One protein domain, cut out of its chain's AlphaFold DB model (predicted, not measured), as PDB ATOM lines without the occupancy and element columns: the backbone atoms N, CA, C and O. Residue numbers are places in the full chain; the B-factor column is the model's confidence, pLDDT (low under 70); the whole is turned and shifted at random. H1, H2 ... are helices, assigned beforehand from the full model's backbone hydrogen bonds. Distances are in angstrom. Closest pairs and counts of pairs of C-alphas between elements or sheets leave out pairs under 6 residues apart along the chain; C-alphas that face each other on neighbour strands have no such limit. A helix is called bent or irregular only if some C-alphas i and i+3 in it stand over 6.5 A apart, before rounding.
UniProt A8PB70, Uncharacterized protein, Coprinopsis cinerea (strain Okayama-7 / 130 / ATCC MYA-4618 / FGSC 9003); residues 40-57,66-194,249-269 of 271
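What this domain is: This is residues 40 to 57, 66 to 194 and 249 to 269 of the 271 residues of an uncharacterized protein of Coprinopsis cinerea (strain Okayama-7 / 130 / ATCC MYA-4618 / FGSC 9003) (UniProt A8PB70). One long helix, H4, runs through the middle of this model as its core, with H1, H2 and H3 packed on one side of it and the antiparallel pair H5 and H6, side by side, on the other. H1 and H3 also run side by side, while H2, the longest helix, crosses H4 slantwise. The 168 printed residues hold six named helices, in the order H1 to H6, and no named strand; the class is all helix. The whole is compact, with a radius of gyration of the C-alphas of 14.9 A and spans of 48 by 36 by 29 A.

How they stand to each other: Start at H1, residues 40 to 51, which touches H2, residues 66 to 92, at Glu 41 and Leu 82, their closest C-alphas, 6.6 A apart; H2 uses residues 78 to 86 alone. H1 runs the same way as H3, residues 97 to 110, at a shallow tilt of 9 degrees, and their closest C-alphas, of Ala 50 and Leu 108, are 6.0 A apart. The hub is H4, residues 126 to 148, touching five helices. Look at Ala 77 of H2 and Glu 127 of H4: these closest C-alphas are 4.3 A apart, and the helices stand at a steep tilt of 45 degrees. H3 touches H4 at Ala 103 and Phe 141, 4.6 A between these closest C-alphas. H5, residues 172 to 189, touches H4 about perpendicular, at 73 degrees, with the closest C-alphas, of Val 179 and Leu 140, 6.5 A apart. H6, residues 252 to 263, touches H5 at a shallow tilt of 15 degrees, opposite ways; the closest C-alphas, of Ala 185 and Phe 258, are 5.1 A apart. H1 and H2 are apart from H5 and H6. Every O i to N i+4 pair is within hydrogen-bond range in H1, H2, H3 and H4, against 12 of 14 in H5 and 6 of 8 in H6.

Where its parts are: Find C-alpha 40 at (-8.317, 4.491, -62.463), where the 12 residues of H1 begin. H2 measures 37.9 A from first to last C-alpha, H3 20.2 A, H4 33.6 A and H5 25.8 A. H6, 12 residues, is irregular, but only just: C-alphas 253 and 256 are 6.8 A apart. It ends at C-alpha 263, (1.452, 5.600, -42.583).

The domain as a whole: The farthest C-alphas, of Ser 66 and Gly 154, are 48.0 A apart. Residues 58 to 65 and 195 to 248 are not printed; the gaps across these cuts are 15.8 A and 10.7 A between C-alphas. The links H3 to H4 and H4 to H5 are long. Residues 121 to 122 pair antiparallel with 267 to 268. Residues 56 to 57, 66 to 67, 149 to 160 and 168 have pLDDT under 70.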
ATOM      1  N   LEU A  40      -8.951   4.964 -63.687       87.75
ATOM      2  CA  LEU A  40      -8.317   4.491 -62.463       87.75
ATOM      3  C   LEU A  40      -6.821   4.835 -62.427       87.75
ATOM      4  O   LEU A  40      -6.329   5.349 -61.426       87.75
ATOM      5  N   GLU A  41      -6.115   4.584 -63.529       89.94
ATOM      6  CA  GLU A  41      -4.697   4.917 -63.657       89.94
ATOM      7  C   GLU A  41      -4.481   6.424 -63.524       89.94
ATOM      8  O   GLU A  41      -3.649   6.857 -62.732       89.94
ATOM      9  N   PHE A  42      -5.283   7.228 -64.223       90.06
ATOM     10  CA  PHE A  42      -5.202   8.684 -64.160       90.06
ATOM     11  C   PHE A  42      -5.430   9.233 -62.741       90.06
ATOM     12  O   PHE A  42      -4.664  10.073 -62.268       90.06
ATOM     13  N   ILE A  43      -6.429   8.714 -62.024       92.50
ATOM     14  CA  ILE A  43      -6.710   9.076 -60.628       92.50
ATOM     15  C   ILE A  43      -5.526   8.729 -59.725       92.50
ATOM     16  O   ILE A  43      -5.093   9.562 -58.928       92.50
ATOM     17  N   LEU A  44      -4.961   7.528 -59.865       94.75
ATOM     18  CA  LEU A  44      -3.802   7.128 -59.070       94.75
ATOM     19  C   LEU A  44      -2.544   7.923 -59.429       94.75
ATOM     20  O   LEU A  44      -1.737   8.184 -58.540       94.75
ATOM     21  N   VAL A  45      -2.385   8.375 -60.678       93.19
ATOM     22  CA  VAL A  45      -1.312   9.307 -61.061       93.19
ATOM     23  C   VAL A  45      -1.475  10.642 -60.334       93.19
ATOM     24  O   VAL A  45      -0.492  11.159 -59.804       93.19
ATOM     25  N   ILE A  46      -2.693  11.193 -60.270       94.44
ATOM     26  CA  ILE A  46      -2.979  12.429 -59.520       94.44
ATOM     27  C   ILE A  46      -2.632  12.248 -58.038       94.44
ATOM     28  O   ILE A  46      -1.912  13.070 -57.475       94.44
ATOM     29  N   ILE A  47      -3.091  11.154 -57.426       96.50
ATOM     30  CA  ILE A  47      -2.842  10.855 -56.009       96.50
ATOM     31  C   ILE A  47      -1.346  10.690 -55.745       96.50
ATOM     32  O   ILE A  47      -0.804  11.332 -54.853       96.50
ATOM     33  N   THR A  48      -0.651   9.891 -56.554       95.56
ATOM     34  CA  THR A  48       0.788   9.645 -56.383       95.56
ATOM     35  C   THR A  48       1.591  10.937 -56.512       95.56
ATOM     36  O   THR A  48       2.518  11.154 -55.740       95.56
ATOM     37  N   ARG A  49       1.211  11.834 -57.431       93.44
ATOM     38  CA  ARG A  49       1.830  13.162 -57.582       93.44
ATOM     39  C   ARG A  49       1.598  14.078 -56.388       93.44
ATOM     40  O   ARG A  49       2.491  14.844 -56.051       93.44
ATOM     41  N   ALA A  50       0.425  14.012 -55.767       94.94
ATOM     42  CA  ALA A  50       0.139  14.781 -54.561       94.94
ATOM     43  C   ALA A  50       0.962  14.278 -53.363       94.94
ATOM     44  O   ALA A  50       1.481  15.072 -52.584       94.94
ATOM     45  N   LEU A  51       1.120  12.957 -53.240       96.31
ATOM     46  CA  LEU A  51       1.884  12.340 -52.155       96.31
ATOM     47  C   LEU A  51       3.405  12.474 -52.341       96.31
ATOM     48  O   LEU A  51       4.113  12.671 -51.357       96.31
ATOM     49  N   PHE A  52       3.900  12.381 -53.581       94.12
ATOM     50  CA  PHE A  52       5.329  12.351 -53.928       94.12
ATOM     51  C   PHE A  52       5.654  13.287 -55.114       94.12
ATOM     52  O   PHE A  52       5.952  12.828 -56.230       94.12
ATOM     53  N   PRO A  53       5.546  14.613 -54.929       90.56
ATOM     54  CA  PRO A  53       5.735  15.577 -56.011       90.56
ATOM     55  C   PRO A  53       7.152  15.574 -56.606       90.56
ATOM     56  O   PRO A  53       7.302  15.782 -57.810       90.56
ATOM     57  N   GLU A  54       8.205  15.287 -55.834       87.44
ATOM     58  CA  GLU A  54       9.583  15.326 -56.345       87.44
ATOM     59  C   GLU A  54       9.937  14.122 -57.224       87.44
ATOM     60  O   GLU A  54      10.854  14.195 -58.048       87.44
ATOM     61  N   HIS A  55       9.215  13.014 -57.061       80.06
ATOM     62  CA  HIS A  55       9.504  11.735 -57.711       80.06
ATOM     63  C   HIS A  55       8.592  11.415 -58.900       80.06
ATOM     64  O   HIS A  55       8.621  10.308 -59.428       80.06
ATOM     65  N   THR A  56       7.779  12.373 -59.348       68.69
ATOM     66  CA  THR A  56       6.766  12.148 -60.395       68.69
ATOM     67  C   THR A  56       6.920  13.047 -61.629       68.69
ATOM     68  O   THR A  56       6.166  12.909 -62.602       68.69
ATOM     69  N   HIS A  57       7.928  13.928 -61.652       58.16
ATOM     70  CA  HIS A  57       8.303  14.719 -62.827       58.16
ATOM     71  C   HIS A  57       9.262  13.944 -63.750       58.16
ATOM     72  O   HIS A  57      10.320  13.492 -63.326       58.16
ATOM     73  N   SER A  66      21.116   8.430 -55.618       60.00
ATOM     74  CA  SER A  66      20.067   7.838 -54.758       60.00
ATOM     75  C   SER A  66      18.649   8.344 -55.076       60.00
ATOM     76  O   SER A  66      17.688   7.576 -55.002       60.00
ATOM     77  N   LYS A  67      18.515   9.599 -55.535       65.94
ATOM     78  CA  LYS A  67      17.243  10.189 -55.991       65.94
ATOM     79  C   LYS A  67      16.637   9.440 -57.185       65.94
ATOM     80  O   LYS A  67      15.422   9.254 -57.237       65.94
ATOM     81  N   GLY A  68      17.464   8.944 -58.107       76.81
ATOM     82  CA  GLY A  68      17.014   8.120 -59.233       76.81
ATOM     83  C   GLY A  68      16.521   6.737 -58.796       76.81
ATOM     84  O   GLY A  68      15.558   6.219 -59.358       76.81
ATOM     85  N   VAL A  69      17.126   6.163 -57.751       82.94
ATOM     86  CA  VAL A  69      16.703   4.871 -57.184       82.94
ATOM     87  C   VAL A  69      15.348   5.001 -56.489       82.94
ATOM     88  O   VAL A  69      14.432   4.258 -56.835       82.94
ATOM     89  N   LYS A  70      15.179   5.982 -55.590       83.50
ATOM     90  CA  LYS A  70      13.897   6.227 -54.898       83.50
ATOM     91  C   LYS A  70      12.763   6.520 -55.887       83.50
ATOM     92  O   LYS A  70      11.684   5.956 -55.760       83.50
ATOM     93  N   THR A  71      13.039   7.300 -56.937       88.12
ATOM     94  CA  THR A  71      12.075   7.573 -58.021       88.12
ATOM     95  C   THR A  71      11.602   6.289 -58.710       88.12
ATOM     96  O   THR A  71      10.403   6.070 -58.844       88.12
ATOM     97  N   ARG A  72      12.525   5.387 -59.081       88.88
ATOM     98  CA  ARG A  72      12.170   4.083 -59.678       88.88
ATOM     99  C   ARG A  72      11.380   3.193 -58.718       88.88
ATOM    100  O   ARG A  72      10.522   2.436 -59.158       88.88
ATOM    101  N   LEU A  73      11.682   3.245 -57.421       91.38
ATOM    102  CA  LEU A  73      10.947   2.483 -56.408       91.38
ATOM    103  C   LEU A  73       9.524   3.023 -56.225       91.38
ATOM    104  O   LEU A  73       8.593   2.228 -56.154       91.38
ATOM    105  N   ILE A  74       9.330   4.344 -56.258       92.19
ATOM    106  CA  ILE A  74       7.997   4.966 -56.240       92.19
ATOM    107  C   ILE A  74       7.217   4.642 -57.519       92.19
ATOM    108  O   ILE A  74       6.029   4.345 -57.452       92.19
ATOM    109  N   GLU A  75       7.870   4.614 -58.681       91.81
ATOM    110  CA  GLU A  75       7.241   4.170 -59.930       91.81
ATOM    111  C   GLU A  75       6.785   2.701 -59.846       91.81
ATOM    112  O   GLU A  75       5.647   2.374 -60.188       91.81
ATOM    113  N   LYS A  76       7.622   1.806 -59.304       94.06
ATOM    114  CA  LYS A  76       7.216   0.418 -59.016       94.06
ATOM    115  C   LYS A  76       6.054   0.355 -58.022       94.06
ATOM    116  O   LYS A  76       5.132  -0.438 -58.216       94.06
ATOM    117  N   ALA A  77       6.087   1.186 -56.982       95.50
ATOM    118  CA  ALA A  77       5.033   1.276 -55.980       95.50
ATOM    119  C   ALA A  77       3.698   1.714 -56.596       95.50
ATOM    120  O   ALA A  77       2.657   1.136 -56.291       95.50
ATOM    121  N   PHE A  78       3.727   2.674 -57.524       95.44
ATOM    122  CA  PHE A  78       2.556   3.096 -58.288       95.44
ATOM    123  C   PHE A  78       1.920   1.924 -59.043       95.44
ATOM    124  O   PHE A  78       0.720   1.695 -58.907       95.44
ATOM    125  N   TYR A  79       2.705   1.136 -59.787       94.56
ATOM    126  CA  TYR A  79       2.164  -0.013 -60.523       94.56
ATOM    127  C   TYR A  79       1.598  -1.094 -59.595       94.56
ATOM    128  O   TYR A  79       0.557  -1.679 -59.898       94.56
ATOM    129  N   LYS A  80       2.224  -1.326 -58.434       95.56
ATOM    130  CA  LYS A  80       1.683  -2.217 -57.395       95.56
ATOM    131  C   LYS A  80       0.364  -1.691 -56.830       95.56
ATOM    132  O   LYS A  80      -0.589  -2.455 -56.705       95.56
ATOM    133  N   ALA A  81       0.282  -0.399 -56.519       95.19
ATOM    134  CA  ALA A  81      -0.945   0.229 -56.042       95.19
ATOM    135  C   ALA A  81      -2.064   0.149 -57.090       95.19
ATOM    136  O   ALA A  81      -3.192  -0.213 -56.759       95.19
ATOM    137  N   LEU A  82      -1.744   0.412 -58.361       93.88
ATOM    138  CA  LEU A  82      -2.675   0.275 -59.477       93.88
ATOM    139  C   LEU A  82      -3.222  -1.146 -59.582       93.88
ATOM    140  O   LEU A  82      -4.436  -1.317 -59.662       93.88
ATOM    141  N   GLU A  83      -2.355  -2.157 -59.522       92.62
ATOM    142  CA  GLU A  83      -2.783  -3.555 -59.555       92.62
ATOM    143  C   GLU A  83      -3.695  -3.895 -58.373       92.62
ATOM    144  O   GLU A  83      -4.755  -4.492 -58.549       92.62
ATOM    145  N   ARG A  84      -3.339  -3.440 -57.170       91.81
ATOM    146  CA  ARG A  84      -4.123  -3.672 -55.952       91.81
ATOM    147  C   ARG A  84      -5.527  -3.063 -56.025       91.81
ATOM    148  O   ARG A  84      -6.515  -3.730 -55.704       91.81
ATOM    149  N   VAL A  85      -5.646  -1.817 -56.490       91.06
ATOM    150  CA  VAL A  85      -6.958  -1.173 -56.674       91.06
ATOM    151  C   VAL A  85      -7.724  -1.805 -57.837       91.06
ATOM    152  O   VAL A  85      -8.946  -1.939 -57.765       91.06
ATOM    153  N   ARG A  86      -7.027  -2.251 -58.887       89.19
ATOM    154  CA  ARG A  86      -7.624  -2.969 -60.018       89.19
ATOM    155  C   ARG A  86      -8.238  -4.301 -59.592       89.19
ATOM    156  O   ARG A  86      -9.370  -4.562 -59.991       89.19
ATOM    157  N   ILE A  87      -7.547  -5.095 -58.773       86.88
ATOM    158  CA  ILE A  87      -8.078  -6.343 -58.196       86.88
ATOM    159  C   ILE A  87      -9.368  -6.045 -57.436       86.88
ATOM    160  O   ILE A  87     -10.406  -6.635 -57.732       86.88
ATOM    161  N   HIS A  88      -9.347  -5.057 -56.532       84.81
ATOM    162  CA  HIS A  88     -10.560  -4.643 -55.827       84.81
ATOM    163  C   HIS A  88     -11.680  -4.281 -56.810       84.81
ATOM    164  O   HIS A  88     -12.775  -4.825 -56.699       84.81
ATOM    165  N   HIS A  89     -11.398  -3.424 -57.795       84.44
ATOM    166  CA  HIS A  89     -12.392  -2.961 -58.758       84.44
ATOM    167  C   HIS A  89     -13.005  -4.097 -59.597       84.44
ATOM    168  O   HIS A  89     -14.216  -4.136 -59.820       84.44
ATOM    169  N   LEU A  90     -12.165  -4.980 -60.140       82.00
ATOM    170  CA  LEU A  90     -12.577  -5.990 -61.115       82.00
ATOM    171  C   LEU A  90     -13.157  -7.237 -60.453       82.00
ATOM    172  O   LEU A  90     -14.132  -7.789 -60.972       82.00
ATOM    173  N   GLU A  91     -12.561  -7.669 -59.345       79.31
ATOM    174  CA  GLU A  91     -12.824  -8.976 -58.744       79.31
ATOM    175  C   GLU A  91     -13.757  -8.897 -57.543       79.31
ATOM    176  O   GLU A  91     -14.512  -9.836 -57.300       79.31
ATOM    177  N   TRP A  92     -13.709  -7.804 -56.775       75.75
ATOM    178  CA  TRP A  92     -14.437  -7.719 -55.510       75.75
ATOM    179  C   TRP A  92     -15.625  -6.767 -55.608       75.75
ATOM    180  O   TRP A  92     -16.769  -7.184 -55.425       75.75
ATOM    181  N   PHE A  93     -15.369  -5.490 -55.904       76.69
ATOM    182  CA  PHE A  93     -16.370  -4.430 -55.880       76.69
ATOM    183  C   PHE A  93     -16.082  -3.342 -56.901       76.69
ATOM    184  O   PHE A  93     -15.015  -2.740 -56.927       76.69
ATOM    185  N   ARG A  94     -17.096  -3.031 -57.706       80.00
ATOM    186  CA  ARG A  94     -17.003  -2.001 -58.736       80.00
ATOM    187  C   ARG A  94     -16.945  -0.618 -58.092       80.00
ATOM    188  O   ARG A  94     -17.858  -0.222 -57.377       80.00
ATOM    189  N   LEU A  95     -15.873   0.114 -58.382       82.56
ATOM    190  CA  LEU A  95     -15.728   1.519 -57.994       82.56
ATOM    191  C   LEU A  95     -16.581   2.406 -58.903       82.56
ATOM    192  O   LEU A  95     -16.669   2.151 -60.103       82.56
ATOM    193  N   TYR A  96     -17.145   3.476 -58.355       82.00
ATOM    194  CA  TYR A  96     -17.901   4.483 -59.088       82.00
ATOM    195  C   TYR A  96     -17.025   5.660 -59.488       82.00
ATOM    196  O   TYR A  96     -16.133   6.085 -58.752       82.00
ATOM    197  N   THR A  97     -17.317   6.229 -60.653       82.44
ATOM    198  CA  THR A  97     -16.516   7.307 -61.241       82.44
ATOM    199  C   THR A  97     -16.495   8.541 -60.338       82.44
ATOM    200  O   THR A  97     -15.425   9.003 -59.951       82.44
ATOM    201  N   ARG A  98     -17.664   9.059 -59.936       82.69
ATOM    202  CA  ARG A  98     -17.754  10.317 -59.179       82.69
ATOM    203  C   ARG A  98     -17.062  10.258 -57.807       82.69
ATOM    204  O   ARG A  98     -16.211  11.117 -57.582       82.69
ATOM    205  N   PRO A  99     -17.306   9.262 -56.930       87.06
ATOM    206  CA  PRO A  99     -16.566   9.160 -55.672       87.06
ATOM    207  C   PRO A  99     -15.055   8.962 -55.873       87.06
ATOM    208  O   PRO A  99     -14.268   9.485 -55.091       87.06
ATOM    209  N   SER A 100     -14.625   8.298 -56.956       89.69
ATOM    210  CA  SER A 100     -13.193   8.141 -57.278       89.69
ATOM    211  C   SER A 100     -12.524   9.473 -57.617       89.69
ATOM    212  O   SER A 100     -11.432   9.764 -57.137       89.69
ATOM    213  N   PHE A 101     -13.192  10.320 -58.399       90.81
ATOM    214  CA  PHE A 101     -12.691  11.656 -58.714       90.81
ATOM    215  C   PHE A 101     -12.807  12.624 -57.530       90.81
ATOM    216  O   PHE A 101     -11.914  13.439 -57.322       90.81
ATOM    217  N   MET A 102     -13.846  12.501 -56.703       91.19
ATOM    218  CA  MET A 102     -13.928  13.225 -55.430       91.19
ATOM    219  C   MET A 102     -12.796  12.838 -54.475       91.19
ATOM    220  O   MET A 102     -12.252  13.707 -53.803       91.19
ATOM    221  N   ALA A 103     -12.399  11.563 -54.445       94.25
ATOM    222  CA  ALA A 103     -11.243  11.129 -53.672       94.25
ATOM    223  C   ALA A 103      -9.962  11.828 -54.149       94.25
ATOM    224  O   ALA A 103      -9.226  12.371 -53.330       94.25
ATOM    225  N   ALA A 104      -9.734  11.895 -55.466       95.75
ATOM    226  CA  ALA A 104      -8.610  12.639 -56.035       95.75
ATOM    227  C   ALA A 104      -8.650  14.131 -55.661       95.75
ATOM    228  O   ALA A 104      -7.624  14.689 -55.278       95.75
ATOM    229  N   TYR A 105      -9.828  14.759 -55.716       95.62
ATOM    230  CA  TYR A 105     -10.023  16.137 -55.263       95.62
ATOM    231  C   TYR A 105      -9.637  16.316 -53.788       95.62
ATOM    232  O   TYR A 105      -8.823  17.184 -53.475       95.62
ATOM    233  N   PHE A 106     -10.145  15.473 -52.881       96.06
ATOM    234  CA  PHE A 106      -9.795  15.572 -51.462       96.06
ATOM    235  C   PHE A 106      -8.294  15.406 -51.233       96.06
ATOM    236  O   PHE A 106      -7.698  16.204 -50.513       96.06
ATOM    237  N   VAL A 107      -7.665  14.435 -51.897       97.25
ATOM    238  CA  VAL A 107      -6.217  14.221 -51.810       97.25
ATOM    239  C   VAL A 107      -5.449  15.465 -52.255       97.25
ATOM    240  O   VAL A 107      -4.549  15.894 -51.539       97.25
ATOM    241  N   LEU A 108      -5.828  16.089 -53.376       96.19
ATOM    242  CA  LEU A 108      -5.197  17.329 -53.838       96.19
ATOM    243  C   LEU A 108      -5.322  18.462 -52.815       96.19
ATOM    244  O   LEU A 108      -4.360  19.201 -52.619       96.19
ATOM    245  N   THR A 109      -6.478  18.594 -52.158       94.88
ATOM    246  CA  THR A 109      -6.693  19.637 -51.139       94.88
ATOM    247  C   THR A 109      -5.911  19.383 -49.850       94.88
ATOM    248  O   THR A 109      -5.344  20.322 -49.294       94.88
ATOM    249  N   VAL A 110      -5.852  18.131 -49.381       96.19
ATOM    250  CA  VAL A 110      -5.189  17.758 -48.121       96.19
ATOM    251  C   VAL A 110      -3.668  17.780 -48.268       96.19
ATOM    252  O   VAL A 110      -2.980  18.402 -47.457       96.19
ATOM    253  N   PHE A 111      -3.146  17.169 -49.332       95.00
ATOM    254  CA  PHE A 111      -1.712  17.037 -49.608       95.00
ATOM    255  C   PHE A 111      -1.177  18.193 -50.468       95.00
ATOM    256  O   PHE A 111      -0.460  17.985 -51.446       95.00
ATOM    257  N   LYS A 112      -1.546  19.431 -50.121       89.31
ATOM    258  CA  LYS A 112      -1.029  20.649 -50.764       89.31
ATOM    259  C   LYS A 112       0.188  21.212 -50.029       89.31
ATOM    260  O   LYS A 112       0.356  20.996 -48.830       89.31
ATOM    261  N   GLY A 113       1.014  21.985 -50.735       84.44
ATOM    262  CA  GLY A 113       2.189  22.634 -50.146       84.44
ATOM    263  C   GLY A 113       3.143  21.620 -49.506       84.44
ATOM    264  O   GLY A 113       3.617  20.713 -50.181       84.44
ATOM    265  N   HIS A 114       3.397  21.760 -48.205       82.19
ATOM    266  CA  HIS A 114       4.349  20.932 -47.451       82.19
ATOM    267  C   HIS A 114       3.740  19.666 -46.825       82.19
ATOM    268  O   HIS A 114       4.418  18.969 -46.077       82.19
ATOM    269  N   HIS A 115       2.472  19.356 -47.100       90.12
ATOM    270  CA  HIS A 115       1.775  18.216 -46.492       90.12
ATOM    271  C   HIS A 115       2.052  16.861 -47.170       90.12
ATOM    272  O   HIS A 115       1.485  15.852 -46.763       90.12
ATOM    273  N   HIS A 116       2.885  16.826 -48.210       91.69
ATOM    274  CA  HIS A 116       3.264  15.619 -48.954       91.69
ATOM    275  C   HIS A 116       4.144  14.649 -48.135       91.69
ATOM    276  O   HIS A 116       4.680  14.996 -47.086       91.69
ATOM    277  N   LEU A 117       4.397  13.449 -48.661       94.12
ATOM    278  CA  LEU A 117       5.071  12.353 -47.947       94.12
ATOM    279  C   LEU A 117       6.575  12.209 -48.256       94.12
ATOM    280  O   LEU A 117       7.195  11.223 -47.864       94.12
ATOM    281  N   GLU A 118       7.185  13.170 -48.953       88.88
ATOM    282  CA  GLU A 118       8.581  13.080 -49.420       88.88
ATOM    283  C   GLU A 118       9.621  12.839 -48.313       88.88
ATOM    284  O   GLU A 118      10.592  12.103 -48.522       88.88
ATOM    285  N   GLY A 119       9.402  13.432 -47.136       86.50
ATOM    286  CA  GLY A 119      10.293  13.340 -45.976       86.50
ATOM    287  C   GLY A 119      10.082  12.109 -45.091       86.50
ATOM    288  O   GLY A 119      10.767  11.983 -44.081       86.50
ATOM    289  N   ILE A 120       9.144  11.220 -45.433       91.56
ATOM    290  CA  ILE A 120       8.819  10.049 -44.612       91.56
ATOM    291  C   ILE A 120       9.748   8.881 -44.948       91.56
ATOM    292  O   ILE A 120       9.957   8.540 -46.116       91.56
ATOM    293  N   GLU A 121      10.275   8.235 -43.908       92.81
ATOM    294  CA  GLU A 121      11.044   6.999 -44.030       92.81
ATOM    295  C   GLU A 121      10.096   5.793 -43.990       92.81
ATOM    296  O   GLU A 121       9.548   5.445 -42.947       92.81
ATOM    297  N   PHE A 122       9.887   5.143 -45.133       94.00
ATOM    298  CA  PHE A 122       9.044   3.950 -45.232       94.00
ATOM    299  C   PHE A 122       9.816   2.665 -44.913       94.00
ATOM    300  O   PHE A 122      11.028   2.582 -45.112       94.00
ATOM    301  N   ASN A 123       9.095   1.646 -44.444       93.88
ATOM    302  CA  ASN A 123       9.652   0.325 -44.173       93.88
ATOM    303  C   ASN A 123      10.035  -0.396 -45.475       93.88
ATOM    304  O   ASN A 123       9.384  -0.222 -46.508       93.88
ATOM    305  N   GLU A 124      11.061  -1.244 -45.415       91.81
ATOM    306  CA  GLU A 124      11.446  -2.099 -46.541       91.81
ATOM    307  C   GLU A 124      10.523  -3.333 -46.658       91.81
ATOM    308  O   GLU A 124      10.161  -3.908 -45.626       91.81
ATOM    309  N   PRO A 125      10.183  -3.798 -47.882       93.81
ATOM    310  CA  PRO A 125      10.549  -3.209 -49.174       93.81
ATOM    311  C   PRO A 125       9.818  -1.889 -49.449       93.81
ATOM    312  O   PRO A 125       8.585  -1.835 -49.376       93.81
ATOM    313  N   LEU A 126      10.569  -0.838 -49.802       92.31
ATOM    314  CA  LEU A 126      10.036   0.517 -49.996       92.31
ATOM    315  C   LEU A 126       8.824   0.544 -50.936       92.31
ATOM    316  O   LEU A 126       7.825   1.210 -50.660       92.31
ATOM    317  N   GLU A 127       8.893  -0.183 -52.051       94.06
ATOM    318  CA  GLU A 127       7.831  -0.204 -53.049       94.06
ATOM    319  C   GLU A 127       6.522  -0.826 -52.544       94.06
ATOM    320  O   GLU A 127       5.459  -0.461 -53.039       94.06
ATOM    321  N   GLU A 128       6.571  -1.737 -51.567       94.06
ATOM    322  CA  GLU A 128       5.372  -2.339 -50.974       94.06
ATOM    323  C   GLU A 128       4.717  -1.379 -49.980       94.06
ATOM    324  O   GLU A 128       3.506  -1.160 -50.052       94.06
ATOM    325  N   SER A 129       5.520  -0.755 -49.111       93.88
ATOM    326  CA  SER A 129       5.053   0.225 -48.123       93.88
ATOM    327  C   SER A 129       4.448   1.457 -48.797       93.88
ATOM    328  O   SER A 129       3.341   1.880 -48.463       93.88
ATOM    329  N   VAL A 130       5.126   2.003 -49.813       95.44
ATOM    330  CA  VAL A 130       4.615   3.143 -50.587       95.44
ATOM    331  C   VAL A 130       3.359   2.758 -51.367       95.44
ATOM    332  O   VAL A 130       2.393   3.522 -51.379       95.44
ATOM    333  N   ALA A 131       3.328   1.570 -51.985       95.56
ATOM    334  CA  ALA A 131       2.132   1.101 -52.683       95.56
ATOM    335  C   ALA A 131       0.952   0.994 -51.719       95.56
ATOM    336  O   ALA A 131      -0.164   1.391 -52.053       95.56
ATOM    337  N   GLU A 132       1.192   0.489 -50.511       93.88
ATOM    338  CA  GLU A 132       0.173   0.405 -49.481       93.88
ATOM    339  C   GLU A 132      -0.357   1.782 -49.094       93.88
ATOM    340  O   GLU A 132      -1.571   1.962 -49.095       93.88
ATOM    341  N   VAL A 133       0.508   2.774 -48.869       95.06
ATOM    342  CA  VAL A 133       0.065   4.142 -48.555       95.06
ATOM    343  C   VAL A 133      -0.740   4.778 -49.686       95.06
ATOM    344  O   VAL A 133      -1.750   5.432 -49.415       95.06
ATOM    345  N   ILE A 134      -0.375   4.554 -50.952       96.44
ATOM    346  CA  ILE A 134      -1.168   5.034 -52.095       96.44
ATOM    347  C   ILE A 134      -2.574   4.412 -52.067       96.44
ATOM    348  O   ILE A 134      -3.571   5.132 -52.176       96.44
ATOM    349  N   VAL A 135      -2.674   3.091 -51.868       94.44
ATOM    350  CA  VAL A 135      -3.970   2.389 -51.785       94.44
ATOM    351  C   VAL A 135      -4.767   2.860 -50.569       94.44
ATOM    352  O   VAL A 135      -5.961   3.112 -50.694       94.44
ATOM    353  N   ARG A 136      -4.121   3.022 -49.408       93.12
ATOM    354  CA  ARG A 136      -4.722   3.510 -48.157       93.12
ATOM    355  C   ARG A 136      -5.322   4.897 -48.337       93.12
ATOM    356  O   ARG A 136      -6.478   5.118 -47.984       93.12
ATOM    357  N   THR A 137      -4.562   5.789 -48.961       96.19
ATOM    358  CA  THR A 137      -4.996   7.148 -49.284       96.19
ATOM    359  C   THR A 137      -6.232   7.112 -50.179       96.19
ATOM    360  O   THR A 137      -7.267   7.675 -49.823       96.19
ATOM    361  N   PHE A 138      -6.172   6.399 -51.310       95.31
ATOM    362  CA  PHE A 138      -7.317   6.295 -52.215       95.31
ATOM    363  C   PHE A 138      -8.545   5.683 -51.524       95.31
ATOM    364  O   PHE A 138      -9.629   6.258 -51.589       95.31
ATOM    365  N   ALA A 139      -8.374   4.561 -50.822       91.94
ATOM    366  CA  ALA A 139      -9.450   3.834 -50.152       91.94
ATOM    367  C   ALA A 139     -10.172   4.685 -49.097       91.94
ATOM    368  O   ALA A 139     -11.405   4.680 -49.046       91.94
ATOM    369  N   LEU A 140      -9.426   5.436 -48.280       92.69
ATOM    370  CA  LEU A 140      -9.990   6.312 -47.255       92.69
ATOM    371  C   LEU A 140     -10.834   7.428 -47.879       92.69
ATOM    372  O   LEU A 140     -12.017   7.567 -47.562       92.69
ATOM    373  N   PHE A 141     -10.250   8.204 -48.794       94.12
ATOM    374  CA  PHE A 141     -10.952   9.337 -49.395       94.12
ATOM    375  C   PHE A 141     -12.107   8.894 -50.301       94.12
ATOM    376  O   PHE A 141     -13.139   9.564 -50.342       94.12
ATOM    377  N   TYR A 142     -11.987   7.741 -50.964       91.38
ATOM    378  CA  TYR A 142     -13.087   7.125 -51.704       91.38
ATOM    379  C   TYR A 142     -14.231   6.720 -50.768       91.38
ATOM    380  O   TYR A 142     -15.387   7.031 -51.046       91.38
ATOM    381  N   THR A 143     -13.925   6.113 -49.616       87.44
ATOM    382  CA  THR A 143     -14.930   5.752 -48.600       87.44
ATOM    383  C   THR A 143     -15.706   6.978 -48.115       87.44
ATOM    384  O   THR A 143     -16.936   6.942 -48.044       87.44
ATOM    385  N   ILE A 144     -15.006   8.080 -47.837       87.69
ATOM    386  CA  ILE A 144     -15.617   9.352 -47.420       87.69
ATOM    387  C   ILE A 144     -16.501   9.928 -48.530       87.69
ATOM    388  O   ILE A 144     -17.654  10.285 -48.280       87.69
ATOM    389  N   ALA A 145     -15.996   9.970 -49.765       87.94
ATOM    390  CA  ALA A 145     -16.743  10.476 -50.912       87.94
ATOM    391  C   ALA A 145     -18.018   9.660 -51.189       87.94
ATOM    392  O   ALA A 145     -19.080  10.233 -51.444       87.94
ATOM    393  N   SER A 146     -17.935   8.331 -51.099       81.75
ATOM    394  CA  SER A 146     -19.071   7.425 -51.302       81.75
ATOM    395  C   SER A 146     -20.154   7.589 -50.234       81.75
ATOM    396  O   SER A 146     -21.337   7.560 -50.572       81.75
ATOM    397  N   LYS A 147     -19.782   7.817 -48.963       78.12
ATOM    398  CA  LYS A 147     -20.750   8.101 -47.887       78.12
ATOM    399  C   LYS A 147     -21.572   9.356 -48.172       78.12
ATOM    400  O   LYS A 147     -22.773   9.366 -47.920       78.12
ATOM    401  N   TRP A 148     -20.936  10.399 -48.706       72.62
ATOM    402  CA  TRP A 148     -21.618  11.653 -49.027       72.62
ATOM    403  C   TRP A 148     -22.584  11.529 -50.211       72.62
ATOM    404  O   TRP A 148     -23.644  12.144 -50.211       72.62
ATOM    405  N   GLN A 149     -22.252  10.714 -51.214       67.31
ATOM    406  CA  GLN A 149     -23.096  10.527 -52.399       67.31
ATOM    407  C   GLN A 149     -24.338   9.650 -52.158       67.31
ATOM    408  O   GLN A 149     -25.073   9.404 -53.108       67.31
ATOM    409  N   HIS A 150     -24.593   9.193 -50.921       60.47
ATOM    410  CA  HIS A 150     -25.668   8.242 -50.605       60.47
ATOM    411  C   HIS A 150     -25.684   7.050 -51.568       60.47
ATOM    412  O   HIS A 150     -26.736   6.683 -52.084       60.47
ATOM    413  N   ASP A 151     -24.505   6.471 -51.816       55.12
ATOM    414  CA  ASP A 151     -24.342   5.317 -52.697       55.12
ATOM    415  C   ASP A 151     -25.342   4.208 -52.294       55.12
ATOM    416  O   ASP A 151     -25.199   3.619 -51.215       55.12
ATOM    417  N   PRO A 152     -26.390   3.941 -53.102       50.50
ATOM    418  CA  PRO A 152     -27.505   3.082 -52.706       50.50
ATOM    419  C   PRO A 152     -27.147   1.588 -52.753       50.50
ATOM    420  O   PRO A 152     -28.026   0.730 -52.633       50.50
ATOM    421  N   HIS A 153     -25.875   1.240 -52.961       52.44
ATOM    422  CA  HIS A 153     -25.446  -0.142 -53.094       52.44
ATOM    423  C   HIS A 153     -25.619  -0.930 -51.782       52.44
ATOM    424  O   HIS A 153     -25.139  -0.537 -50.720       52.44
ATOM    425  N   GLY A 154     -26.246  -2.112 -51.866       44.34
ATOM    426  CA  GLY A 154     -26.508  -2.985 -50.706       44.34
ATOM    427  C   GLY A 154     -25.248  -3.507 -49.996       44.34
ATOM    428  O   GLY A 154     -25.320  -3.965 -48.859       44.34
ATOM    429  N   ALA A 155     -24.086  -3.389 -50.645       48.88
ATOM    430  CA  ALA A 155     -22.770  -3.502 -50.028       48.88
ATOM    431  C   ALA A 155     -22.191  -2.092 -49.859       48.88
ATOM    432  O   ALA A 155     -21.317  -1.674 -50.616       48.88
ATOM    433  N   HIS A 156     -22.736  -1.337 -48.905       52.91
ATOM    434  CA  HIS A 156     -22.252   0.000 -48.570       52.91
ATOM    435  C   HIS A 156     -20.741  -0.054 -48.307       52.91
ATOM    436  O   HIS A 156     -20.271  -1.000 -47.673       52.91
ATOM    437  N   ILE A 157     -19.973   0.943 -48.750       56.78
ATOM    438  CA  ILE A 157     -18.501   0.910 -48.725       56.78
ATOM    439  C   ILE A 157     -17.877   0.627 -47.345       56.78
ATOM    440  O   ILE A 157     -16.803   0.042 -47.237       56.78
ATOM    441  N   THR A 158     -18.595   0.926 -46.261       54.91
ATOM    442  CA  THR A 158     -18.194   0.547 -44.890       54.91
ATOM    443  C   THR A 158     -18.119  -0.969 -44.659       54.91
ATOM    444  O   THR A 158     -17.608  -1.424 -43.634       54.91
ATOM    445  N   SER A 159     -18.629  -1.772 -45.594       54.38
ATOM    446  CA  SER A 159     -18.587  -3.233 -45.590       54.38
ATOM    447  C   SER A 159     -17.549  -3.820 -46.553       54.38
ATOM    448  O   SER A 159     -17.313  -5.032 -46.507       54.38
ATOM    449  N   THR A 160     -16.904  -2.964 -47.350       62.94
ATOM    450  CA  THR A 160     -16.126  -3.302 -48.542       62.94
ATOM    451  C   THR A 160     -14.634  -3.107 -48.289       62.94
ATOM    452  O   THR A 160     -14.204  -2.012 -47.947       62.94
ATOM    453  N   LYS A 161     -13.829  -4.164 -48.447       72.88
ATOM    454  CA  LYS A 161     -12.384  -4.152 -48.167       72.88
ATOM    455  C   LYS A 161     -11.588  -3.861 -49.444       72.88
ATOM    456  O   LYS A 161     -11.844  -4.496 -50.462       72.88
ATOM    457  N   PHE A 162     -10.605  -2.961 -49.396       80.06
ATOM    458  CA  PHE A 162      -9.596  -2.820 -50.459       80.06
ATOM    459  C   PHE A 162      -8.510  -3.895 -50.336       80.06
ATOM    460  O   PHE A 162      -8.196  -4.356 -49.236       80.06
ATOM    461  N   PHE A 163      -7.952  -4.330 -51.465       78.69
ATOM    462  CA  PHE A 163      -6.826  -5.260 -51.460       78.69
ATOM    463  C   PHE A 163      -5.538  -4.479 -51.170       78.69
ATOM    464  O   PHE A 163      -5.158  -3.605 -51.939       78.69
ATOM    465  N   PHE A 164      -4.879  -4.780 -50.053       76.00
ATOM    466  CA  PHE A 164      -3.617  -4.149 -49.638       76.00
ATOM    467  C   PHE A 164      -2.418  -5.106 -49.760       76.00
ATOM    468  O   PHE A 164      -1.304  -4.725 -49.428       76.00
ATOM    469  N   GLY A 165      -2.633  -6.330 -50.254       71.50
ATOM    470  CA  GLY A 165      -1.639  -7.401 -50.317       71.50
ATOM    471  C   GLY A 165      -2.083  -8.660 -49.569       71.50
ATOM    472  O   GLY A 165      -3.138  -8.687 -48.930       71.50
ATOM    473  N   ASP A 166      -1.247  -9.695 -49.632       70.31
ATOM    474  CA  ASP A 166      -1.549 -11.048 -49.136       70.31
ATOM    475  C   ASP A 166      -1.227 -11.257 -47.646       70.31
ATOM    476  O   ASP A 166      -1.087 -12.386 -47.176       70.31
ATOM    477  N   SER A 167      -1.105 -10.178 -46.868       74.69
ATOM    478  CA  SER A 167      -0.784 -10.299 -45.446       74.69
ATOM    479  C   SER A 167      -1.969 -10.884 -44.659       74.69
ATOM    480  O   SER A 167      -3.057 -10.292 -44.650       74.69
ATOM    481  N   PRO A 168      -1.776 -11.998 -43.925       66.94
ATOM    482  CA  PRO A 168      -2.827 -12.600 -43.107       66.94
ATOM    483  C   PRO A 168      -3.259 -11.703 -41.934       66.94
ATOM    484  O   PRO A 168      -4.344 -11.894 -41.389       66.94
ATOM    485  N   ALA A 169      -2.454 -10.698 -41.567       72.38
ATOM    486  CA  ALA A 169      -2.796  -9.714 -40.540       72.38
ATOM    487  C   ALA A 169      -3.898  -8.735 -40.987       72.38
ATOM    488  O   ALA A 169      -4.594  -8.153 -40.153       72.38
ATOM    489  N   LEU A 170      -4.102  -8.575 -42.298       74.38
ATOM    490  CA  LEU A 170      -5.065  -7.641 -42.879       74.38
ATOM    491  C   LEU A 170      -6.467  -8.262 -42.893       74.38
ATOM    492  O   LEU A 170      -7.060  -8.501 -43.946       74.38
ATOM    493  N   THR A 171      -7.018  -8.567 -41.723       77.06
ATOM    494  CA  THR A 171      -8.361  -9.151 -41.589       77.06
ATOM    495  C   THR A 171      -9.467  -8.142 -41.933       77.06
ATOM    496  O   THR A 171      -9.230  -6.947 -42.139       77.06
ATOM    497  N   ARG A 172     -10.722  -8.605 -42.015       74.75
ATOM    498  CA  ARG A 172     -11.876  -7.709 -42.213       74.75
ATOM    499  C   ARG A 172     -12.059  -6.773 -41.016       74.75
ATOM    500  O   ARG A 172     -12.424  -5.611 -41.185       74.75
ATOM    501  N   GLU A 173     -11.815  -7.283 -39.816       80.31
ATOM    502  CA  GLU A 173     -11.896  -6.567 -38.546       80.31
ATOM    503  C   GLU A 173     -10.817  -5.488 -38.467       80.31
ATOM    504  O   GLU A 173     -11.125  -4.355 -38.092       80.31
ATOM    505  N   TRP A 174      -9.592  -5.815 -38.898       83.50
ATOM    506  CA  TRP A 174      -8.513  -4.842 -39.051       83.50
ATOM    507  C   TRP A 174      -8.940  -3.704 -39.979       83.50
ATOM    508  O   TRP A 174      -8.897  -2.550 -39.572       83.50
ATOM    509  N   TYR A 175      -9.465  -4.019 -41.170       80.31
ATOM    510  CA  TYR A 175      -9.866  -2.997 -42.142       80.31
ATOM    511  C   TYR A 175     -10.955  -2.065 -41.600       80.31
ATOM    512  O   TYR A 175     -10.853  -0.848 -41.723       80.31
ATOM    513  N   LYS A 176     -11.995  -2.614 -40.958       80.19
ATOM    514  CA  LYS A 176     -13.066  -1.802 -40.357       80.19
ATOM    515  C   LYS A 176     -12.536  -0.865 -39.273       80.19
ATOM    516  O   LYS A 176     -12.974   0.281 -39.190       80.19
ATOM    517  N   ARG A 177     -11.628  -1.364 -38.430       83.06
ATOM    518  CA  ARG A 177     -10.977  -0.563 -37.392       83.06
ATOM    519  C   ARG A 177     -10.123   0.534 -38.018       83.06
ATOM    520  O   ARG A 177     -10.306   1.690 -37.669       83.06
ATOM    521  N   TRP A 178      -9.291   0.169 -38.984       86.50
ATOM    522  CA  TRP A 178      -8.411   1.066 -39.720       86.50
ATOM    523  C   TRP A 178      -9.181   2.199 -40.414       86.50
ATOM    524  O   TRP A 178      -8.875   3.362 -40.175       86.50
ATOM    525  N   VAL A 179     -10.249   1.897 -41.169       85.50
ATOM    526  CA  VAL A 179     -11.100   2.931 -41.794       85.50
ATOM    527  C   VAL A 179     -11.674   3.870 -40.740       85.50
ATOM    528  O   VAL A 179     -11.610   5.080 -40.903       85.50
ATOM    529  N   ARG A 180     -12.233   3.337 -39.647       86.06
ATOM    530  CA  ARG A 180     -12.840   4.163 -38.594       86.06
ATOM    531  C   ARG A 180     -11.813   5.068 -37.915       86.06
ATOM    532  O   ARG A 180     -12.121   6.219 -37.614       86.06
ATOM    533  N   ASP A 181     -10.637   4.531 -37.621       88.06
ATOM    534  CA  ASP A 181      -9.591   5.255 -36.908       88.06
ATOM    535  C   ASP A 181      -8.993   6.345 -37.830       88.06
ATOM    536  O   ASP A 181      -8.884   7.495 -37.410       88.06
ATOM    537  N   LEU A 182      -8.799   6.066 -39.127       88.81
ATOM    538  CA  LEU A 182      -8.410   7.087 -40.109       88.81
ATOM    539  C   LEU A 182      -9.499   8.109 -40.424       88.81
ATOM    540  O   LEU A 182      -9.188   9.272 -40.660       88.81
ATOM    541  N   GLU A 183     -10.774   7.725 -40.416       89.62
ATOM    542  CA  GLU A 183     -11.873   8.684 -40.553       89.62
ATOM    543  C   GLU A 183     -11.870   9.686 -39.399       89.62
ATOM    544  O   GLU A 183     -12.017  10.886 -39.620       89.62
ATOM    545  N   ARG A 184     -11.632   9.217 -38.169       90.25
ATOM    546  CA  ARG A 184     -11.444  10.106 -37.014       90.25
ATOM    547  C   ARG A 184     -10.235  11.020 -37.181       90.25
ATOM    548  O   ARG A 184     -10.279  12.129 -36.660       90.25
ATOM    549  N   ALA A 185      -9.208  10.571 -37.899       92.44
ATOM    550  CA  ALA A 185      -8.015  11.362 -38.160       92.44
ATOM    551  C   ALA A 185      -8.196  12.420 -39.255       92.44
ATOM    552  O   ALA A 185      -7.770  13.562 -39.100       92.44
ATOM    553  N   VAL A 186      -8.876  12.074 -40.347       94.19
ATOM    554  CA  VAL A 186      -9.013  12.948 -41.518       94.19
ATOM    555  C   VAL A 186     -10.204  13.906 -41.431       94.19
ATOM    556  O   VAL A 186     -10.179  14.966 -42.050       94.19
ATOM    557  N   LEU A 187     -11.255  13.589 -40.667       92.56
ATOM    558  CA  LEU A 187     -12.397  14.500 -40.524       92.56
ATOM    559  C   LEU A 187     -12.009  15.856 -39.907       92.56
ATOM    560  O   LEU A 187     -12.423  16.863 -40.476       92.56
ATOM    561  N   PRO A 188     -11.181  15.933 -38.843       94.75
ATOM    562  CA  PRO A 188     -10.633  17.203 -38.365       94.75
ATOM    563  C   PRO A 188      -9.842  17.960 -39.437       94.75
ATOM    564  O   PRO A 188      -9.998  19.169 -39.568       94.75
ATOM    565  N   VAL A 189      -9.041  17.256 -40.250       96.06
ATOM    566  CA  VAL A 189      -8.285  17.856 -41.364       96.06
ATOM    567  C   VAL A 189      -9.221  18.532 -42.371       96.06
ATOM    568  O   VAL A 189      -8.903  19.601 -42.888       96.06
ATOM    569  N   LEU A 190     -10.384  17.930 -42.629       93.06
ATOM    570  CA  LEU A 190     -11.421  18.444 -43.530       93.06
ATOM    571  C   LEU A 190     -12.420  19.394 -42.842       93.06
ATOM    572  O   LEU A 190     -13.460  19.690 -43.431       93.06
ATOM    573  N   ASP A 191     -12.148  19.831 -41.608       92.31
ATOM    574  CA  ASP A 191     -13.051  20.659 -40.793       92.31
ATOM    575  C   ASP A 191     -14.470  20.061 -40.678       92.31
ATOM    576  O   ASP A 191     -15.488  20.746 -40.747       92.31
ATOM    577  N   TYR A 192     -14.547  18.725 -40.617       89.06
ATOM    578  CA  TYR A 192     -15.782  17.928 -40.638       89.06
ATOM    579  C   TYR A 192     -16.710  18.202 -41.832       89.06
ATOM    580  O   TYR A 192     -17.827  17.680 -41.899       89.06
ATOM    581  N   ASN A 193     -16.244  18.964 -42.818       87.81
ATOM    582  CA  ASN A 193     -16.981  19.312 -44.007       87.81
ATOM    583  C   ASN A 193     -16.503  18.427 -45.155       87.81
ATOM    584  O   ASN A 193     -15.447  18.644 -45.740       87.81
ATOM    585  N   ILE A 194     -17.311  17.433 -45.507       87.19
ATOM    586  CA  ILE A 194     -17.046  16.529 -46.637       87.19
ATOM    587  C   ILE A 194     -17.940  16.829 -47.847       87.19
ATOM    588  O   ILE A 194     -17.847  16.154 -48.871       87.19
ATOM    589  N   ALA A 249     -11.141  24.753 -47.124       90.00
ATOM    590  CA  ALA A 249     -10.415  24.907 -45.874       90.00
ATOM    591  C   ALA A 249      -9.876  23.547 -45.412       90.00
ATOM    592  O   ALA A 249     -10.610  22.561 -45.357       90.00
ATOM    593  N   VAL A 250      -8.585  23.511 -45.095       93.38
ATOM    594  CA  VAL A 250      -7.906  22.347 -44.528       93.38
ATOM    595  C   VAL A 250      -7.260  22.792 -43.229       93.38
ATOM    596  O   VAL A 250      -6.512  23.773 -43.220       93.38
ATOM    597  N   VAL A 251      -7.538  22.077 -42.143       95.06
ATOM    598  CA  VAL A 251      -6.935  22.339 -40.833       95.06
ATOM    599  C   VAL A 251      -5.513  21.783 -40.847       95.06
ATOM    600  O   VAL A 251      -5.279  20.621 -40.522       95.06
ATOM    601  N   GLY A 252      -4.559  22.612 -41.285       91.38
ATOM    602  CA  GLY A 252      -3.163  22.207 -41.500       91.38
ATOM    603  C   GLY A 252      -2.497  21.597 -40.263       91.38
ATOM    604  O   GLY A 252      -1.753  20.632 -40.387       91.38
ATOM    605  N   GLU A 253      -2.834  22.079 -39.065       93.81
ATOM    606  CA  GLU A 253      -2.307  21.564 -37.791       93.81
ATOM    607  C   GLU A 253      -2.687  20.099 -37.517       93.81
ATOM    608  O   GLU A 253      -1.954  19.390 -36.831       93.81
ATOM    609  N   ALA A 254      -3.801  19.617 -38.076       93.88
ATOM    610  CA  ALA A 254      -4.240  18.229 -37.925       93.88
ATOM    611  C   ALA A 254      -3.571  17.277 -38.934       93.88
ATOM    612  O   ALA A 254      -3.609  16.056 -38.756       93.88
ATOM    613  N   VAL A 255      -2.952  17.810 -39.995       94.56
ATOM    614  CA  VAL A 255      -2.382  17.007 -41.085       94.56
ATOM    615  C   VAL A 255      -1.213  16.128 -40.629       94.56
ATOM    616  O   VAL A 255      -1.226  14.952 -40.990       94.56
ATOM    617  N   PRO A 256      -0.241  16.600 -39.817       92.62
ATOM    618  CA  PRO A 256       0.847  15.748 -39.342       92.62
ATOM    619  C   PRO A 256       0.355  14.505 -38.597       92.62
ATOM    620  O   PRO A 256       0.797  13.399 -38.896       92.62
ATOM    621  N   TRP A 257      -0.612  14.663 -37.686       92.94
ATOM    622  CA  TRP A 257      -1.192  13.527 -36.968       92.94
ATOM    623  C   TRP A 257      -1.916  12.566 -37.918       92.94
ATOM    624  O   TRP A 257      -1.694  11.357 -37.856       92.94
ATOM    625  N   PHE A 258      -2.708  13.090 -38.858       95.31
ATOM    626  CA  PHE A 258      -3.337  12.266 -39.889       95.31
ATOM    627  C   PHE A 258      -2.311  11.476 -40.716       95.31
ATOM    628  O   PHE A 258      -2.515  10.289 -40.969       95.31
ATOM    629  N   VAL A 259      -1.200  12.099 -41.113       94.81
ATOM    630  CA  VAL A 259      -0.120  11.440 -41.861       94.81
ATOM    631  C   VAL A 259       0.515  10.312 -41.047       94.81
ATOM    632  O   VAL A 259       0.766   9.237 -41.600       94.81
ATOM    633  N   THR A 260       0.727  10.519 -39.744       92.62
ATOM    634  CA  THR A 260       1.208   9.471 -38.835       92.62
ATOM    635  C   THR A 260       0.250   8.289 -38.777       92.62
ATOM    636  O   THR A 260       0.686   7.156 -38.950       92.62
ATOM    637  N   GLU A 261      -1.051   8.529 -38.617       92.81
ATOM    638  CA  GLU A 261      -2.049   7.451 -38.602       92.81
ATOM    639  C   GLU A 261      -2.131   6.728 -39.959       92.81
ATOM    640  O   GLU A 261      -2.192   5.500 -40.022       92.81
ATOM    641  N   LEU A 262      -2.081   7.476 -41.067       93.81
ATOM    642  CA  LEU A 262      -2.148   6.933 -42.425       93.81
ATOM    643  C   LEU A 262      -0.987   5.971 -42.718       93.81
ATOM    644  O   LEU A 262      -1.196   4.906 -43.315       93.81
ATOM    645  N   CYS A 263       0.224   6.339 -42.291       92.75
ATOM    646  CA  CYS A 263       1.452   5.600 -42.583       92.75
ATOM    647  C   CYS A 263       1.913   4.679 -41.440       92.75
ATOM    648  O   CYS A 263       2.925   4.008 -41.605       92.75
ATOM    649  N   GLY A 264       1.228   4.653 -40.294       85.69
ATOM    650  CA  GLY A 264       1.799   4.250 -39.000       85.69
ATOM    651  C   GLY A 264       2.609   2.949 -38.962       85.69
ATOM    652  O   GLY A 264       3.726   2.939 -38.464       85.69
ATOM    653  N   ASP A 265       2.084   1.851 -39.495       87.50
ATOM    654  CA  ASP A 265       2.734   0.528 -39.511       87.50
ATOM    655  C   ASP A 265       3.623   0.277 -40.744       87.50
ATOM    656  O   ASP A 265       4.357  -0.712 -40.794       87.50
ATOM    657  N   VAL A 266       3.598   1.178 -41.725       89.88
ATOM    658  CA  VAL A 266       4.366   1.080 -42.979       89.88
ATOM    659  C   VAL A 266       5.481   2.125 -43.082       89.88
ATOM    660  O   VAL A 266       6.263   2.100 -44.033       89.88
ATOM    661  N   ALA A 267       5.598   3.016 -42.098       92.00
ATOM    662  CA  ALA A 267       6.622   4.045 -42.011       92.00
ATOM    663  C   ALA A 267       7.192   4.183 -40.598       92.00
ATOM    664  O   ALA A 267       6.582   3.784 -39.610       92.00
ATOM    665  N   LYS A 268       8.377   4.782 -40.514       89.06
ATOM    666  CA  LYS A 268       9.034   5.146 -39.267       89.06
ATOM    667  C   LYS A 268       8.810   6.628 -39.007       89.06
ATOM    668  O   LYS A 268       9.045   7.466 -39.876       89.06
ATOM    669  N   PHE A 269       8.404   6.936 -37.785       83.94
ATOM    670  CA  PHE A 269       8.312   8.296 -37.281       83.94
ATOM    671  C   PHE A 269       9.313   8.431 -36.139       83.94
ATOM    672  O   PHE A 269       9.232   7.699 -35.152       83.94
TER     673      PHE A 269